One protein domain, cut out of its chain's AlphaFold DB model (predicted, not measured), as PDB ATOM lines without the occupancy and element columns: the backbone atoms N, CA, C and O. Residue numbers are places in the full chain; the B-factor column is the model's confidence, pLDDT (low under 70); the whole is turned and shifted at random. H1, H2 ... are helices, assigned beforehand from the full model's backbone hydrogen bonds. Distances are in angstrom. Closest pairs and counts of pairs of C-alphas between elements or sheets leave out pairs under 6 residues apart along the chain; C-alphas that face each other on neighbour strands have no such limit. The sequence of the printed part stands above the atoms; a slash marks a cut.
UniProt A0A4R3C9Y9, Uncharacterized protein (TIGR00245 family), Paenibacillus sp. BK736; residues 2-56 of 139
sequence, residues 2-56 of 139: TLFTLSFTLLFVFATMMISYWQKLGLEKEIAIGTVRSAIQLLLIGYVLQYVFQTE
ATOM      1  N   THR A   2     487.173 697.062 304.109       75.06
ATOM      2  CA  THR A   2     486.368 696.404 305.146       75.06
ATOM      3  C   THR A   2     487.177 696.142 306.420       75.06
ATOM      4  O   THR A   2     488.293 695.638 306.359       75.06
ATOM      5  N   LEU A   3     486.590 696.443 307.585       85.94
ATOM      6  CA  LEU A   3     487.144 696.173 308.926       85.94
ATOM      7  C   LEU A   3     487.651 694.729 309.092       85.94
ATOM      8  O   LEU A   3     488.620 694.490 309.804       85.94
ATOM      9  N   PHE A   4     487.043 693.783 308.373       89.06
ATOM     10  CA  PHE A   4     487.491 692.395 308.301       89.06
ATOM     11  C   PHE A   4     488.936 692.253 307.808       89.06
ATOM     12  O   PHE A   4     489.703 691.517 308.421       89.06
ATOM     13  N   THR A   5     489.346 692.984 306.765       89.75
ATOM     14  CA  THR A   5     490.726 692.935 306.257       89.75
ATOM     15  C   THR A   5     491.709 693.428 307.311       89.75
ATOM     16  O   THR A   5     492.705 692.756 307.558       89.75
ATOM     17  N   LEU A   6     491.386 694.542 307.983       88.69
ATOM     18  CA  LEU A   6     492.187 695.094 309.081       88.69
ATOM     19  C   LEU A   6     492.348 694.084 310.222       88.69
ATOM     20  O   LEU A   6     493.475 693.834 310.654       88.69
ATOM     21  N   SER A   7     491.253 693.452 310.652       91.31
ATOM     22  CA  SER A   7     491.285 692.419 311.691       91.31
ATOM     23  C   SER A   7     492.128 691.209 311.294       91.31
ATOM     24  O   SER A   7     492.931 690.752 312.103       91.31
ATOM     25  N   PHE A   8     492.015 690.710 310.058       92.81
ATOM     26  CA  PHE A   8     492.838 689.588 309.594       92.81
ATOM     27  C   PHE A   8     494.329 689.948 309.522       92.81
ATOM     28  O   PHE A   8     495.163 689.152 309.957       92.81
ATOM     29  N   THR A   9     494.686 691.150 309.054       91.88
ATOM     30  CA  THR A   9     496.084 691.615 309.077       91.88
ATOM     31  C   THR A   9     496.624 691.769 310.495       91.88
ATOM     32  O   THR A   9     497.736 691.325 310.769       91.88
ATOM     33  N   LEU A  10     495.842 692.340 311.418       92.19
ATOM     34  CA  LEU A  10     496.242 692.498 312.819       92.19
ATOM     35  C   LEU A  10     496.422 691.148 313.513       92.19
ATOM     36  O   LEU A  10     497.409 690.957 314.218       92.19
ATOM     37  N   LEU A  11     495.520 690.193 313.268       94.88
ATOM     38  CA  LEU A  11     495.628 688.833 313.794       94.88
ATOM     39  C   LEU A  11     496.918 688.150 313.315       94.88
ATOM     40  O   LEU A  11     497.626 687.546 314.117       94.88
ATOM     41  N   PHE A  12     497.253 688.278 312.028       92.50
ATOM     42  CA  PHE A  12     498.475 687.704 311.460       92.50
ATOM     43  C   PHE A  12     499.749 688.329 312.052       92.50
ATOM     44  O   PHE A  12     500.688 687.615 312.417       92.50
ATOM     45  N   VAL A  13     499.771 689.656 312.213       91.56
ATOM     46  CA  VAL A  13     500.874 690.376 312.871       91.56
ATOM     47  C   VAL A  13     501.017 689.941 314.332       91.56
ATOM     48  O   VAL A  13     502.123 689.698 314.805       91.56
ATOM     49  N   PHE A  14     499.906 689.775 315.050       91.44
ATOM     50  CA  PHE A  14     499.939 689.346 316.447       91.44
ATOM     51  C   PHE A  14     500.417 687.894 316.594       91.44
ATOM     52  O   PHE A  14     501.245 687.595 317.454       91.44
ATOM     53  N   ALA A  15     499.963 686.992 315.719       88.94
ATOM     54  CA  ALA A  15     500.401 685.597 315.699       88.94
ATOM     55  C   ALA A  15     501.905 685.459 315.401       88.94
ATOM     56  O   ALA A  15     502.607 684.716 316.086       88.94
ATOM     57  N   THR A  16     502.423 686.206 314.421       83.50
ATOM     58  CA  THR A  16     503.866 686.227 314.112       83.50
ATOM     59  C   THR A  16     504.694 686.807 315.263       83.50
ATOM     60  O   THR A  16     505.757 686.272 315.580       83.50
ATOM     61  N   MET A  17     504.186 687.831 315.957       78.75
ATOM     62  CA  MET A  17     504.818 688.399 317.154       78.75
ATOM     63  C   MET A  17     504.848 687.406 318.329       78.75
ATOM     64  O   MET A  17     505.890 687.244 318.964       78.75
ATOM     65  N   MET A  18     503.752 686.680 318.577       83.06
ATOM     66  CA  MET A  18     503.670 685.616 319.590       83.06
ATOM     67  C   MET A  18     504.668 684.484 319.323       83.06
ATOM     68  O   MET A  18     505.382 684.073 320.235       83.06
ATOM     69  N   ILE A  19     504.769 684.013 318.074       81.88
ATOM     70  CA  ILE A  19     505.752 682.989 317.674       81.88
ATOM     71  C   ILE A  19     507.184 683.499 317.879       81.88
ATOM     72  O   ILE A  19     508.025 682.766 318.398       81.88
ATOM     73  N   SER A  20     507.457 684.755 317.515       71.25
ATOM     74  CA  SER A  20     508.767 685.393 317.709       71.25
ATOM     75  C   SER A  20     509.169 685.439 319.189       71.25
ATOM     76  O   SER A  20     510.290 685.074 319.548       71.25
ATOM     77  N   TYR A  21     508.228 685.802 320.067       71.88
ATOM     78  CA  TYR A  21     508.450 685.828 321.512       71.88
ATOM     79  C   TYR A  21     508.628 684.419 322.103       71.88
ATOM     80  O   TYR A  21     509.523 684.190 322.917       71.88
ATOM     81  N   TRP A  22     507.825 683.445 321.655       74.06
ATOM     82  CA  TRP A  22     507.927 682.042 322.080       74.06
ATOM     83  C   TRP A  22     509.263 681.401 321.736       74.06
ATOM     84  O   TRP A  22     509.784 680.627 322.539       74.06
ATOM     85  N   GLN A  23     509.853 681.744 320.592       70.81
ATOM     86  CA  GLN A  23     511.168 681.225 320.234       70.81
ATOM     87  C   GLN A  23     512.320 681.862 321.038       70.81
ATOM     88  O   GLN A  23     513.454 681.416 320.895       70.81
ATOM     89  N   LYS A  24     512.060 682.848 321.921       62.25
ATOM     90  CA  LYS A  24     513.052 683.479 322.821       62.25
ATOM     91  C   LYS A  24     514.379 683.790 322.123       62.25
ATOM     92  O   LYS A  24     515.451 683.565 322.679       62.25
ATOM     93  N   LEU A  25     514.314 684.331 320.908       62.59
ATOM     94  CA  LEU A  25     515.499 684.519 320.068       62.59
ATOM     95  C   LEU A  25     516.542 685.488 320.665       62.59
ATOM     96  O   LEU A  25     517.606 685.649 320.084       62.59
ATOM     97  N   GLY A  26     516.255 686.179 321.779       67.81
ATOM     98  CA  GLY A  26     517.167 687.168 322.381       67.81
ATOM     99  C   GLY A  26     517.442 688.380 321.480       67.81
ATOM    100  O   GLY A  26     518.216 689.267 321.836       67.81
ATOM    101  N   LEU A  27     516.769 688.437 320.328       67.62
ATOM    102  CA  LEU A  27     517.000 689.373 319.239       67.62
ATOM    103  C   LEU A  27     516.530 690.791 319.536       67.62
ATOM    104  O   LEU A  27     516.883 691.691 318.790       67.62
ATOM    105  N   GLU A  28     515.739 691.029 320.582       75.81
ATOM    106  CA  GLU A  28     515.183 692.361 320.859       75.81
ATOM    107  C   GLU A  28     516.283 693.425 320.953       75.81
ATOM    108  O   GLU A  28     516.190 694.483 320.329       75.81
ATOM    109  N   LYS A  29     517.379 693.109 321.656       79.06
ATOM    110  CA  LYS A  29     518.542 693.998 321.753       79.06
ATOM    111  C   LYS A  29     519.298 694.093 320.432       79.06
ATOM    112  O   LYS A  29     519.697 695.187 320.049       79.06
ATOM    113  N   GLU A  30     519.473 692.984 319.720       82.44
ATOM    114  CA  GLU A  30     520.186 692.971 318.438       82.44
ATOM    115  C   GLU A  30     519.443 693.754 317.349       82.44
ATOM    116  O   GLU A  30     520.060 694.514 316.603       82.44
ATOM    117  N   ILE A  31     518.117 693.640 317.302       86.25
ATOM    118  CA  ILE A  31     517.239 694.391 316.404       86.25
ATOM    119  C   ILE A  31     517.223 695.861 316.807       86.25
ATOM    120  O   ILE A  31     517.375 696.714 315.935       86.25
ATOM    121  N   ALA A  32     517.087 696.187 318.097       87.88
ATOM    122  CA  ALA A  32     517.099 697.577 318.554       87.88
ATOM    123  C   ALA A  32     518.431 698.267 318.213       87.88
ATOM    124  O   ALA A  32     518.443 699.317 317.569       87.88
ATOM    125  N   ILE A  33     519.560 697.639 318.553       91.56
ATOM    126  CA  ILE A  33     520.902 698.149 318.241       91.56
ATOM    127  C   ILE A  33     521.112 698.209 316.723       91.56
ATOM    128  O   ILE A  33     521.609 699.209 316.203       91.56
ATOM    129  N   GLY A  34     520.701 697.171 315.990       92.12
ATOM    130  CA  GLY A  34     520.794 697.111 314.534       92.12
ATOM    131  C   GLY A  34     519.970 698.194 313.839       92.12
ATOM    132  O   GLY A  34     520.438 698.775 312.859       92.12
ATOM    133  N   THR A  35     518.793 698.517 314.374       93.31
ATOM    134  CA  THR A  35     517.906 699.572 313.869       93.31
ATOM    135  C   THR A  35     518.513 700.942 314.121       93.31
ATOM    136  O   THR A  35     518.637 701.721 313.181       93.31
ATOM    137  N   VAL A  36     518.976 701.219 315.344       96.00
ATOM    138  CA  VAL A  36     519.643 702.491 315.676       96.00
ATOM    139  C   VAL A  36     520.889 702.688 314.811       96.00
ATOM    140  O   VAL A  36     521.052 703.741 314.198       96.00
ATOM    141  N   ARG A  37     521.733 701.658 314.678       95.19
ATOM    142  CA  ARG A  37     522.919 701.695 313.811       95.19
ATOM    143  C   ARG A  37     522.547 701.972 312.353       95.19
ATOM    144  O   ARG A  37     523.175 702.818 311.727       95.19
ATOM    145  N   SER A  38     521.537 701.284 311.819       94.19
ATOM    146  CA  SER A  38     521.081 701.469 310.432       94.19
ATOM    147  C   SER A  38     520.460 702.850 310.208       94.19
ATOM    148  O   SER A  38     520.686 703.454 309.166       94.19
ATOM    149  N   ALA A  39     519.731 703.383 311.191       96.12
ATOM    150  CA  ALA A  39     519.169 704.727 311.134       96.12
ATOM    151  C   ALA A  39     520.275 705.789 311.091       96.12
ATOM    152  O   ALA A  39     520.276 706.634 310.199       96.12
ATOM    153  N   ILE A  40     521.263 705.698 311.990       97.12
ATOM    154  CA  ILE A  40     522.436 706.585 311.981       97.12
ATOM    155  C   ILE A  40     523.176 706.464 310.644       97.12
ATOM    156  O   ILE A  40     523.503 707.474 310.028       97.12
ATOM    157  N   GLN A  41     523.389 705.243 310.153       94.62
ATOM    158  CA  GLN A  41     524.037 705.003 308.866       94.62
ATOM    159  C   GLN A  41     523.286 705.671 307.703       94.62
ATOM    160  O   GLN A  41     523.913 706.328 306.877       94.62
ATOM    161  N   LEU A  42     521.960 705.525 307.631       93.75
ATOM    162  CA  LEU A  42     521.145 706.140 306.580       93.75
ATOM    163  C   LEU A  42     521.179 707.669 306.649       93.75
ATOM    164  O   LEU A  42     521.288 708.311 305.607       93.75
ATOM    165  N   LEU A  43     521.145 708.249 307.852       95.62
ATOM    166  CA  LEU A  43     521.274 709.697 308.041       95.62
ATOM    167  C   LEU A  43     522.634 710.212 307.560       95.62
ATOM    168  O   LEU A  43     522.693 711.200 306.830       95.62
ATOM    169  N   LEU A  44     523.720 709.518 307.915       94.69
ATOM    170  CA  LEU A  44     525.068 709.866 307.467       94.69
ATOM    171  C   LEU A  44     525.191 709.793 305.941       94.69
ATOM    172  O   LEU A  44     525.706 710.721 305.323       94.69
ATOM    173  N   ILE A  45     524.678 708.725 305.320       92.12
ATOM    174  CA  ILE A  45     524.666 708.588 303.857       92.12
ATOM    175  C   ILE A  45     523.838 709.710 303.222       92.12
ATOM    176  O   ILE A  45     524.288 710.315 302.253       92.12
ATOM    177  N   GLY A  46     522.667 710.033 303.776       92.81
ATOM    178  CA  GLY A  46     521.829 711.133 303.295       92.81
ATOM    179  C   GLY A  46     522.555 712.480 303.312       92.81
ATOM    180  O   GLY A  46     522.485 713.225 302.336       92.81
ATOM    181  N   TYR A  47     523.315 712.759 304.374       92.81
ATOM    182  CA  TYR A  47     524.132 713.968 304.475       92.81
ATOM    183  C   TYR A  47     525.247 714.010 303.418       92.81
ATOM    184  O   TYR A  47     525.418 715.019 302.734       92.81
ATOM    185  N   VAL A  48     525.962 712.897 303.219       90.50
ATOM    186  CA  VAL A  48     526.986 712.783 302.164       90.50
ATOM    187  C   VAL A  48     526.371 713.010 300.782       90.50
ATOM    188  O   VAL A  48     526.928 713.752 299.975       90.50
ATOM    189  N   LEU A  49     525.205 712.419 300.508       89.69
ATOM    190  CA  LEU A  49     524.529 712.562 299.219       89.69
ATOM    191  C   LEU A  49     524.112 714.003 298.931       89.69
ATOM    192  O   LEU A  49     524.221 714.434 297.787       89.69
ATOM    193  N   GLN A  50     523.705 714.772 299.944       88.88
ATOM    194  CA  GLN A  50     523.377 716.186 299.762       88.88
ATOM    195  C   GLN A  50     524.567 716.980 299.200       88.88
ATOM    196  O   GLN A  50     524.392 717.784 298.287       88.88
ATOM    197  N   TYR A  51     525.779 716.713 299.695       86.81
ATOM    198  CA  TYR A  51     527.007 717.339 299.199       86.81
ATOM    199  C   TYR A  51     527.397 716.836 297.800       86.81
ATOM    200  O   TYR A  51     527.759 717.612 296.912       86.81
ATOM    201  N   VAL A  52     527.273 715.528 297.574       86.75
ATOM    202  CA  VAL A  52     527.568 714.895 296.280       86.75
ATOM    203  C   VAL A  52     526.677 715.456 295.173       86.75
ATOM    204  O   VAL A  52     527.168 715.761 294.087       86.75
ATOM    205  N   PHE A  53     525.381 715.625 295.443       85.75
ATOM    206  CA  PHE A  53     524.423 716.139 294.467       85.75
ATOM    207  C   PHE A  53     524.694 717.594 294.068       85.75
ATOM    208  O   PHE A  53     524.380 717.960 292.943       85.75
ATOM    209  N   GLN A  54     525.329 718.397 294.925       82.88
ATOM    210  CA  GLN A  54     525.735 719.771 294.591       82.88
ATOM    211  C   GLN A  54     526.988 719.839 293.709       82.88
ATOM    212  O   GLN A  54     527.222 720.846 293.051       82.88
ATOM    213  N   THR A  55     527.809 718.788 293.713       78.69
ATOM    214  CA  THR A  55     529.119 718.791 293.045       78.69
ATOM    215  C   THR A  55     529.027 718.404 291.559       78.69
ATOM    216  O   THR A  55     529.969 718.663 290.818       78.69
ATOM    217  N   GLU A  56     527.926 717.770 291.121       74.75
ATOM    218  CA  GLU A  56     527.644 717.317 289.735       74.75
ATOM    219  C   GLU A  56     528.848 716.726 288.962       74.75
ATOM    220  O   GLU A  56     528.966 716.853 287.744       74.75
TER     221      GLU A  56
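AT A GLANCE: This is residues 2 to 56 of the 139 residues of the protein "Uncharacterized protein (TIGR00245 family)" of Paenibacillus sp. BK736 (UniProt A0A4R3C9Y9). The long helix H2 and the shorter helix H1 make an open V, joined at its corner by a tight link, with nothing filling the space between the two arms. The printed part has 55 residues with two named helices, H1 then H2 along the chain, and no named strand; the class is all helix. It is extended, with a radius of gyration of the C-alphas of 18.8 A, and flat, spanning 50 by 35 by 10 A.

HOW THE PARTS SIT: Look first at H2, residues 27 to 55, where 24 of 25 O i to N i+4 pairs are within hydrogen-bond range. Go back across the tight link of 4 residues to H1, residues 3 to 22, where every such pair is within range. H1 and H2 are apart, with no C-alpha of the one within 8 A of the other. Residues 2 to 19, 21 to 27 and 29 to 56 stand free.

IN THESE COORDINATES: Find C-alpha 27 at (517.000, 689.373, 319.239); from there H2 runs 41.2 A to C-alpha 55 at (529.119, 718.791, 293.045). H1 begins at C-alpha 3, (487.144, 696.173, 308.926), and runs 28.4 A to C-alpha 22.

THE WHOLE: The two C-alphas farthest apart, those of Trp 22 and Glu 56, are 51.8 A apart. The printed part has no cut. In the B-factor column of this predicted model, residues 24 to 27 are under 70; the mean pLDDT of the printed part is 85.8.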